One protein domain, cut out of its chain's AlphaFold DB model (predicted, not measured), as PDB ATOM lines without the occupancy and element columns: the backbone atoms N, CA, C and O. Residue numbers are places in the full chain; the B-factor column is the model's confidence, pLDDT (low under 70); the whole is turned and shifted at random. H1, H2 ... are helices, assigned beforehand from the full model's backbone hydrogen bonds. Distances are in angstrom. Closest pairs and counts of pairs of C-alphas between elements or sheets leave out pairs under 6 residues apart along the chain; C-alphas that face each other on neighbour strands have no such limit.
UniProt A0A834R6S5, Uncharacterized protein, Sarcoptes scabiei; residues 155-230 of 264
ATOM      1  N   ASP A 155     196.396 171.265 185.685       83.31
ATOM      2  CA  ASP A 155     197.147 171.436 184.447       83.31
ATOM      3  C   ASP A 155     198.627 171.059 184.634       83.31
ATOM      4  O   ASP A 155     199.333 171.564 185.513       83.31
ATOM      5  N   TYR A 156     199.096 170.135 183.792       82.38
ATOM      6  CA  TYR A 156     200.493 169.716 183.786       82.38
ATOM      7  C   TYR A 156     201.420 170.886 183.465       82.38
ATOM      8  O   TYR A 156     202.480 171.003 184.076       82.38
ATOM      9  N   PHE A 157     201.019 171.760 182.537       82.50
ATOM     10  CA  PHE A 157     201.858 172.873 182.113       82.50
ATOM     11  C   PHE A 157     202.091 173.865 183.257       82.50
ATOM     12  O   PHE A 157     203.219 174.314 183.466       82.50
ATOM     13  N   GLN A 158     201.064 174.122 184.070       83.44
ATOM     14  CA  GLN A 158     201.202 174.914 185.291       83.44
ATOM     15  C   GLN A 158     202.197 174.280 186.274       83.44
ATOM     16  O   GLN A 158     203.085 174.965 186.781       83.44
ATOM     17  N   ILE A 159     202.099 172.970 186.521       83.00
ATOM     18  CA  ILE A 159     203.015 172.260 187.431       83.00
ATOM     19  C   ILE A 159     204.452 172.287 186.895       83.00
ATOM     20  O   ILE A 159     205.375 172.584 187.655       83.00
ATOM     21  N   LYS A 160     204.646 172.035 185.591       83.88
ATOM     22  CA  LYS A 160     205.951 172.122 184.914       83.88
ATOM     23  C   LYS A 160     206.532 173.530 185.053       83.88
ATOM     24  O   LYS A 160     207.686 173.681 185.444       83.88
ATOM     25  N   THR A 161     205.725 174.562 184.817       83.75
ATOM     26  CA  THR A 161     206.149 175.965 184.935       83.75
ATOM     27  C   THR A 161     206.583 176.302 186.357       83.75
ATOM     28  O   THR A 161     207.673 176.838 186.545       83.75
ATOM     29  N   ARG A 162     205.794 175.923 187.370       85.62
ATOM     30  CA  ARG A 162     206.152 176.107 188.787       85.62
ATOM     31  C   ARG A 162     207.445 175.384 189.147       85.62
ATOM     32  O   ARG A 162     208.309 175.959 189.803       85.62
ATOM     33  N   PHE A 163     207.605 174.150 188.678       82.69
ATOM     34  CA  PHE A 163     208.806 173.355 188.913       82.69
ATOM     35  C   PHE A 163     210.056 174.037 188.347       82.69
ATOM     36  O   PHE A 163     211.020 174.264 189.079       82.69
ATOM     37  N   ILE A 164     210.016 174.412 187.066       79.88
ATOM     38  CA  ILE A 164     211.122 175.091 186.379       79.88
ATOM     39  C   ILE A 164     211.432 176.418 187.067       79.88
ATOM     40  O   ILE A 164     212.597 176.735 187.311       79.88
ATOM     41  N   PHE A 165     210.396 177.182 187.415       82.69
ATOM     42  CA  PHE A 165     210.554 178.462 188.090       82.69
ATOM     43  C   PHE A 165     211.278 178.295 189.432       82.69
ATOM     44  O   PHE A 165     212.279 178.969 189.665       82.69
ATOM     45  N   ALA A 166     210.843 177.350 190.274       79.81
ATOM     46  CA  ALA A 166     211.487 177.063 191.557       79.81
ATOM     47  C   ALA A 166     212.959 176.650 191.389       79.81
ATOM     48  O   ALA A 166     213.827 177.131 192.117       79.81
ATOM     49  N   GLN A 167     213.271 175.804 190.404       77.19
ATOM     50  CA  GLN A 167     214.659 175.429 190.130       77.19
ATOM     51  C   GLN A 167     215.512 176.628 189.691       77.19
ATOM     52  O   GLN A 167     216.626 176.802 190.193       77.19
ATOM     53  N   ARG A 168     214.993 177.480 188.795       77.44
ATOM     54  CA  ARG A 168     215.711 178.663 188.286       77.44
ATOM     55  C   ARG A 168     215.947 179.724 189.360       77.44
ATOM     56  O   ARG A 168     216.970 180.401 189.312       77.44
ATOM     57  N   THR A 169     215.077 179.835 190.363       76.12
ATOM     58  CA  THR A 169     215.297 180.724 191.518       76.12
ATOM     59  C   THR A 169     216.259 180.141 192.561       76.12
ATOM     60  O   THR A 169     216.477 180.746 193.611       76.12
ATOM     61  N   GLY A 170     216.879 178.988 192.278       71.69
ATOM     62  CA  GLY A 170     217.866 178.339 193.142       71.69
ATOM     63  C   GLY A 170     217.263 177.375 194.163       71.69
ATOM     64  O   GLY A 170     217.997 176.800 194.971       71.69
ATOM     65  N   PHE A 171     215.947 177.152 194.130       71.94
ATOM     66  CA  PHE A 171     215.298 176.187 195.005       71.94
ATOM     67  C   PHE A 171     215.501 174.770 194.465       71.94
ATOM     68  O   PHE A 171     214.970 174.375 193.427       71.94
ATOM     69  N   ARG A 172     216.275 173.954 195.187       67.38
ATOM     70  CA  ARG A 172     216.492 172.551 194.815       67.38
ATOM     71  C   ARG A 172     215.294 171.709 195.225       67.38
ATOM     72  O   ARG A 172     215.279 171.124 196.307       67.38
ATOM     73  N   VAL A 173     214.320 171.632 194.324       63.00
ATOM     74  CA  VAL A 173     213.047 170.921 194.507       63.00
ATOM     75  C   VAL A 173     213.243 169.508 195.069       63.00
ATOM     76  O   VAL A 173     212.579 169.123 196.024       63.00
ATOM     77  N   ASN A 174     214.253 168.788 194.580       58.47
ATOM     78  CA  ASN A 174     214.457 167.370 194.897       58.47
ATOM     79  C   ASN A 174     215.292 167.149 196.176       58.47
ATOM     80  O   ASN A 174     215.481 166.011 196.604       58.47
ATOM     81  N   GLN A 175     215.840 168.218 196.765       55.72
ATOM     82  CA  GLN A 175     216.682 168.178 197.973       55.72
ATOM     83  C   GLN A 175     216.036 168.894 199.159       55.72
ATOM     84  O   GLN A 175     216.453 168.697 200.301       55.72
ATOM     85  N   SER A 176     215.034 169.729 198.896       50.44
ATOM     86  CA  SER A 176     214.352 170.477 199.931       50.44
ATOM     87  C   SER A 176     213.366 169.586 200.676       50.44
ATOM     88  O   SER A 176     212.410 169.077 200.097       50.44
ATOM     89  N   LYS A 177     213.572 169.443 201.990       49.16
ATOM     90  CA  LYS A 177     212.553 168.898 202.904       49.16
ATOM     91  C   LYS A 177     211.318 169.803 202.988       49.16
ATOM     92  O   LYS A 177     210.271 169.347 203.425       49.16
ATOM     93  N   ASP A 178     211.459 171.053 202.546       43.22
ATOM     94  CA  ASP A 178     210.442 172.100 202.599       43.22
ATOM     95  C   ASP A 178     209.672 172.233 201.279       43.22
ATOM     96  O   ASP A 178     208.816 173.115 201.139       43.22
ATOM     97  N   LEU A 179     209.950 171.382 200.280       56.38
ATOM     98  CA  LEU A 179     209.078 171.318 199.120       56.38
ATOM     99  C   LEU A 179     207.788 170.595 199.501       56.38
ATOM    100  O   LEU A 179     207.619 169.396 199.288       56.38
ATOM    101  N   ASN A 180     206.851 171.355 200.055       65.69
ATOM    102  CA  ASN A 180     205.491 170.892 200.169       65.69
ATOM    103  C   ASN A 180     204.931 170.761 198.749       65.69
ATOM    104  O   ASN A 180     204.573 171.745 198.105       65.69
ATOM    105  N   LEU A 181     204.859 169.532 198.250       71.06
ATOM    106  CA  LEU A 181     204.229 169.215 196.974       71.06
ATOM    107  C   LEU A 181     202.787 169.749 196.906       71.06
ATOM    108  O   LEU A 181     202.308 170.063 195.820       71.06
ATOM    109  N   ASN A 182     202.108 169.945 198.046       71.12
ATOM    110  CA  ASN A 182     200.816 170.633 198.066       71.12
ATOM    111  C   ASN A 182     200.921 172.072 197.543       71.12
ATOM    112  O   ASN A 182     199.993 172.542 196.907       71.12
ATOM    113  N   THR A 183     202.034 172.773 197.745       73.44
ATOM    114  CA  THR A 183     202.249 174.113 197.179       73.44
ATOM    115  C   THR A 183     202.479 174.054 195.668       73.44
ATOM    116  O   THR A 183     202.010 174.901 194.914       73.44
ATOM    117  N   MET A 184     203.144 173.008 195.178       78.62
ATOM    118  CA  MET A 184     203.288 172.796 193.735       78.62
ATOM    119  C   MET A 184     201.938 172.504 193.071       78.62
ATOM    120  O   MET A 184     201.626 173.084 192.031       78.62
ATOM    121  N   PHE A 185     201.124 171.647 193.690       77.44
ATOM    122  CA  PHE A 185     199.886 171.153 193.096       77.44
ATOM    123  C   PHE A 185     198.648 171.995 193.423       77.44
ATOM    124  O   PHE A 185     197.805 172.187 192.564       77.44
ATOM    125  N   LEU A 186     198.487 172.478 194.651       76.81
ATOM    126  CA  LEU A 186     197.183 172.910 195.172       76.81
ATOM    127  C   LEU A 186     197.087 174.404 195.490       76.81
ATOM    128  O   LEU A 186     195.976 174.908 195.637       76.81
ATOM    129  N   THR A 187     198.200 175.132 195.610       81.06
ATOM    130  CA  THR A 187     198.139 176.565 195.943       81.06
ATOM    131  C   THR A 187     197.971 177.446 194.712       81.06
ATOM    132  O   THR A 187     198.221 177.031 193.576       81.06
ATOM    133  N   THR A 188     197.570 178.698 194.935       85.50
ATOM    134  CA  THR A 188     197.533 179.716 193.878       85.50
ATOM    135  C   THR A 188     198.949 180.101 193.444       85.50
ATOM    136  O   THR A 188     199.896 179.945 194.216       85.50
ATOM    137  N   ASP A 189     199.110 180.646 192.232       86.69
ATOM    138  CA  ASP A 189     200.428 181.106 191.756       86.69
ATOM    139  C   ASP A 189     201.028 182.175 192.679       86.69
ATOM    140  O   ASP A 189     202.232 182.205 192.915       86.69
ATOM    141  N   ARG A 190     200.176 183.023 193.265       84.50
ATOM    142  CA  ARG A 190     200.604 184.064 194.202       84.50
ATOM    143  C   ARG A 190     201.182 183.470 195.483       84.50
ATOM    144  O   ARG A 190     202.224 183.922 195.949       84.50
ATOM    145  N   ASP A 191     200.515 182.466 196.043       84.94
ATOM    146  CA  ASP A 191     200.978 181.792 197.257       84.94
ATOM    147  C   ASP A 191     202.244 180.977 196.982       84.94
ATOM    148  O   ASP A 191     203.184 181.014 197.775       84.94
ATOM    149  N   PHE A 192     202.305 180.320 195.821       86.31
ATOM    150  CA  PHE A 192     203.500 179.634 195.340       86.31
ATOM    151  C   PHE A 192     204.708 180.586 195.279       86.31
ATOM    152  O   PHE A 192     205.759 180.280 195.847       86.31
ATOM    153  N   LEU A 193     204.552 181.767 194.668       84.62
ATOM    154  CA  LEU A 193     205.617 182.770 194.603       84.62
ATOM    155  C   LEU A 193     206.008 183.284 195.987       84.62
ATOM    156  O   LEU A 193     207.192 183.355 196.291       84.62
ATOM    157  N   ASN A 194     205.046 183.576 196.863       81.75
ATOM    158  CA  ASN A 194     205.351 184.043 198.217       81.75
ATOM    159  C   ASN A 194     206.226 183.055 199.011       81.75
ATOM    160  O   ASN A 194     207.000 183.487 199.867       81.75
ATOM    161  N   ILE A 195     206.100 181.755 198.729       77.06
ATOM    162  CA  ILE A 195     206.842 180.686 199.405       77.06
ATOM    163  C   ILE A 195     208.214 180.463 198.760       77.06
ATOM    164  O   ILE A 195     209.221 180.467 199.464       77.06
ATOM    165  N   TYR A 196     208.278 180.283 197.437       74.25
ATOM    166  CA  TYR A 196     209.514 179.862 196.756       74.25
ATOM    167  C   TYR A 196     210.319 181.005 196.136       74.25
ATOM    168  O   TYR A 196     211.489 180.831 195.803       74.25
ATOM    169  N   ALA A 197     209.705 182.172 195.973       73.50
ATOM    170  CA  ALA A 197     210.291 183.306 195.278       73.50
ATOM    171  C   ALA A 197     209.674 184.629 195.751       73.50
ATOM    172  O   ALA A 197     209.128 185.399 194.965       73.50
ATOM    173  N   LYS A 198     209.772 184.899 197.058       71.56
ATOM    174  CA  LYS A 198     209.159 186.062 197.731       71.56
ATOM    175  C   LYS A 198     209.488 187.417 197.087       71.56
ATOM    176  O   LYS A 198     208.764 188.388 197.291       71.56
ATOM    177  N   TYR A 199     210.593 187.491 196.351       77.62
ATOM    178  CA  TYR A 199     211.068 188.704 195.687       77.62
ATOM    179  C   TYR A 199     210.703 188.781 194.202       77.62
ATOM    180  O   TYR A 199     210.996 189.795 193.578       77.62
ATOM    181  N   CYS A 200     210.065 187.750 193.644       79.81
ATOM    182  CA  CYS A 200     209.596 187.750 192.265       79.81
ATOM    183  C   CYS A 200     208.153 188.250 192.184       79.81
ATOM    184  O   CYS A 200     207.274 187.855 192.951       79.81
ATOM    185  N   SER A 201     207.903 189.108 191.207       84.81
ATOM    186  CA  SER A 201     206.574 189.597 190.873       84.81
ATOM    187  C   SER A 201     205.785 188.571 190.050       84.81
ATOM    188  O   SER A 201     206.337 187.710 189.362       84.81
ATOM    189  N   MET A 202     204.455 188.706 190.055       86.69
ATOM    190  CA  MET A 202     203.584 187.929 189.161       86.69
ATOM    191  C   MET A 202     203.885 188.185 187.676       86.69
ATOM    192  O   MET A 202     203.588 187.338 186.836       86.69
ATOM    193  N   GLU A 203     204.432 189.353 187.336       84.19
ATOM    194  CA  GLU A 203     204.775 189.729 185.964       84.19
ATOM    195  C   GLU A 203     206.008 188.967 185.478       84.19
ATOM    196  O   GLU A 203     205.985 188.427 184.375       84.19
ATOM    197  N   GLU A 204     207.032 188.834 186.325       81.38
ATOM    198  CA  GLU A 204     208.218 188.014 186.045       81.38
ATOM    199  C   GLU A 204     207.851 186.533 185.901       81.38
ATOM    200  O   GLU A 204     208.299 185.867 184.967       81.38
ATOM    201  N   TYR A 205     206.964 186.032 186.765       84.69
ATOM    202  CA  TYR A 205     206.448 184.664 186.675       84.69
ATOM    203  C   TYR A 205     205.689 184.407 185.363       84.69
ATOM    204  O   TYR A 205     205.976 183.442 184.657       84.69
ATOM    205  N   ARG A 206     204.779 185.312 184.979       83.25
ATOM    206  CA  ARG A 206     204.059 185.237 183.693       83.25
ATOM    207  C   ARG A 206     204.979 185.414 182.487       83.25
ATOM    208  O   ARG A 206     204.684 184.896 181.413       83.25
ATOM    209  N   GLY A 207     206.068 186.165 182.636       79.44
ATOM    210  CA  GLY A 207     207.111 186.273 181.621       79.44
ATOM    211  C   GLY A 207     207.744 184.912 181.335       79.44
ATOM    212  O   GLY A 207     207.857 184.531 180.173       79.44
ATOM    213  N   LEU A 208     208.061 184.147 182.384       75.06
ATOM    214  CA  LEU A 208     208.589 182.789 182.241       75.06
ATOM    215  C   LEU A 208     207.561 181.823 181.640       75.06
ATOM    216  O   LEU A 208     207.899 181.047 180.756       75.06
ATOM    217  N   GLU A 209     206.305 181.894 182.080       73.75
ATOM    218  CA  GLU A 209     205.210 181.087 181.521       73.75
ATOM    219  C   GLU A 209     205.061 181.303 180.003       73.75
ATOM    220  O   GLU A 209     204.876 180.354 179.237       73.75
ATOM    221  N   LYS A 210     205.200 182.555 179.548       74.94
ATOM    222  CA  LYS A 210     205.180 182.906 178.122       74.94
ATOM    223  C   LYS A 210     206.398 182.386 177.367       74.94
ATOM    224  O   LYS A 210     206.236 181.915 176.251       74.94
ATOM    225  N   LEU A 211     207.590 182.443 177.956       68.88
ATOM    226  CA  LEU A 211     208.796 181.883 177.335       68.88
ATOM    227  C   LEU A 211     208.668 180.362 177.168       68.88
ATOM    228  O   LEU A 211     208.778 179.870 176.050       68.88
ATOM    229  N   ASN A 212     208.260 179.660 178.229       64.94
ATOM    230  CA  ASN A 212     208.031 178.211 178.217       64.94
ATOM    231  C   ASN A 212     206.911 177.764 177.250       64.94
ATOM    232  O   ASN A 212     206.786 176.574 176.971       64.94
ATOM    233  N   SER A 213     206.039 178.676 176.800       63.69
ATOM    234  CA  SER A 213     204.948 178.385 175.851       63.69
ATOM    235  C   SER A 213     205.205 178.884 174.426       63.69
ATOM    236  O   SER A 213     204.530 178.425 173.504       63.69
ATOM    237  N   MET A 214     206.142 179.819 174.228       55.66
ATOM    238  CA  MET A 214     206.496 180.380 172.917       55.66
ATOM    239  C   MET A 214     207.663 179.655 172.246       55.66
ATOM    240  O   MET A 214     207.725 179.641 171.016       55.66
ATOM    241  N   GLU A 215     208.570 179.050 173.011       48.19
ATOM    242  CA  GLU A 215     209.621 178.202 172.452       48.19
ATOM    243  C   GLU A 215     209.017 176.851 172.046       48.19
ATOM    244  O   GLU A 215     208.406 176.136 172.837       48.19
ATOM    245  N   THR A 216     209.123 176.538 170.754       42.41
ATOM    246  CA  THR A 216     208.764 175.254 170.147       42.41
ATOM    247  C   THR A 216     209.202 174.100 171.046       42.41
ATOM    248  O   THR A 216     210.394 173.965 171.311       42.41
ATOM    249  N   GLY A 217     208.241 173.292 171.509       46.22
ATOM    250  CA  GLY A 217     208.390 172.234 172.522       46.22
ATOM    251  C   GLY A 217     209.281 171.042 172.152       46.22
ATOM    252  O   GLY A 217     208.925 169.909 172.437       46.22
ATOM    253  N   THR A 218     210.411 171.278 171.496       46.94
ATOM    254  CA  THR A 218     211.439 170.291 171.157       46.94
ATOM    255  C   THR A 218     212.774 170.613 171.825       46.94
ATOM    256  O   THR A 218     213.412 169.702 172.335       46.94
ATOM    257  N   GLU A 219     213.184 171.885 171.899       46.94
ATOM    258  CA  GLU A 219     214.483 172.247 172.497       46.94
ATOM    259  C   GLU A 219     214.436 172.218 174.027       46.94
ATOM    260  O   GLU A 219     215.346 171.704 174.668       46.94
ATOM    261  N   ASP A 220     213.335 172.677 174.621       51.72
ATOM    262  CA  ASP A 220     213.174 172.686 176.074       51.72
ATOM    263  C   ASP A 220     212.960 171.282 176.647       51.72
ATOM    264  O   ASP A 220     213.336 171.046 177.784       51.72
ATOM    265  N   ASP A 221     212.408 170.335 175.880       52.03
ATOM    266  CA  ASP A 221     212.278 168.939 176.315       52.03
ATOM    267  C   ASP A 221     213.626 168.191 176.232       52.03
ATOM    268  O   ASP A 221     213.915 167.376 177.106       52.03
ATOM    269  N   GLU A 222     214.503 168.522 175.273       54.03
ATOM    270  CA  GLU A 222     215.889 168.020 175.229       54.03
ATOM    271  C   GLU A 222     216.770 168.649 176.321       54.03
ATOM    272  O   GLU A 222     217.475 167.934 177.035       54.03
ATOM    273  N   ILE A 223     216.680 169.969 176.519       51.94
ATOM    274  CA  ILE A 223     217.359 170.682 177.611       51.94
ATOM    275  C   ILE A 223     216.826 170.206 178.969       51.94
ATOM    276  O   ILE A 223     217.591 170.075 179.924       51.94
ATOM    277  N   PHE A 224     215.530 169.907 179.068       55.03
ATOM    278  CA  PHE A 224     214.912 169.331 180.257       55.03
ATOM    279  C   PHE A 224     215.394 167.903 180.510       55.03
ATOM    280  O   PHE A 224     215.794 167.610 181.632       55.03
ATOM    281  N   GLU A 225     215.437 167.031 179.500       55.66
ATOM    282  CA  GLU A 225     216.044 165.699 179.615       55.66
ATOM    283  C   GLU A 225     217.512 165.788 180.052       55.66
ATOM    284  O   GLU A 225     217.968 165.005 180.887       55.66
ATOM    285  N   ASP A 226     218.257 166.774 179.559       54.19
ATOM    286  CA  ASP A 226     219.638 167.004 179.972       54.19
ATOM    287  C   ASP A 226     219.743 167.558 181.401       54.19
ATOM    288  O   ASP A 226     220.587 167.101 182.172       54.19
ATOM    289  N   LEU A 227     218.836 168.437 181.833       50.22
ATOM    290  CA  LEU A 227     218.740 168.900 183.223       50.22
ATOM    291  C   LEU A 227     218.315 167.778 184.185       50.22
ATOM    292  O   LEU A 227     218.865 167.672 185.284       50.22
ATOM    293  N   VAL A 228     217.400 166.896 183.776       52.53
ATOM    294  CA  VAL A 228     216.985 165.697 184.524       52.53
ATOM    295  C   VAL A 228     218.136 164.691 184.618       52.53
ATOM    296  O   VAL A 228     218.345 164.090 185.674       52.53
ATOM    297  N   LYS A 229     218.947 164.532 183.562       57.22
ATOM    298  CA  LYS A 229     220.184 163.724 183.592       57.22
ATOM    299  C   LYS A 229     221.264 164.325 184.497       57.22
ATOM    300  O   LYS A 229     222.030 163.561 185.084       57.22
ATOM    301  N   LEU A 230     221.333 165.655 184.596       43.97
ATOM    302  CA  LEU A 230     222.286 166.391 185.437       43.97
ATOM    303  C   LEU A 230     221.837 166.509 186.901       43.97
ATOM    304  O   LEU A 230     222.673 166.739 187.780       43.97
TER     305      LEU A 230
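Overview. This is residues 155 to 230 of the 264 residues of an uncharacterized protein of Sarcoptes scabiei (UniProt A0A834R6S5). H1 is the core, and the other helices make an arch round it: H2 and H3 on one side, H4 across it, H5 at the arch's far end, apart from H1. Residues 214 to 219 and 225 to 230 stick out. The printed part has 76 residues with five named helices, H1 to H5 in order, and no named strand: all helix, compact, radius of gyration of the C-alphas 12.3 A, spans 30 by 27 by 22 A.

Along the chain. H1, residues 156 to 168, measures 18.2 A from C-alpha 156 at (200.493, 169.716, 183.786). H4 is residues 202 to 214, 18.1 A; H2 181 to 185; H3 189 to 196. H5, residues 219 to 230, 16.2 A, ends at (222.286, 166.391, 185.437).

Arrangement. H1 touches H4 with residues 161 to 165 alone, at a steep tilt of 65 degrees; the closest C-alphas, Thr 161 and Glu 209, are 6.2 A apart. H1 touches H2 with residues 159 to 163 alone; the closest C-alphas, Ile 159 and Met 184, are 6.3 A apart. In each helix every O i to N i+4 pair is within hydrogen-bond range.

Size, cuts and confidence. The printed part has no cut. The link H1 to H2 is long. Residues 172 to 180 and 211 to 230 have pLDDT under 70.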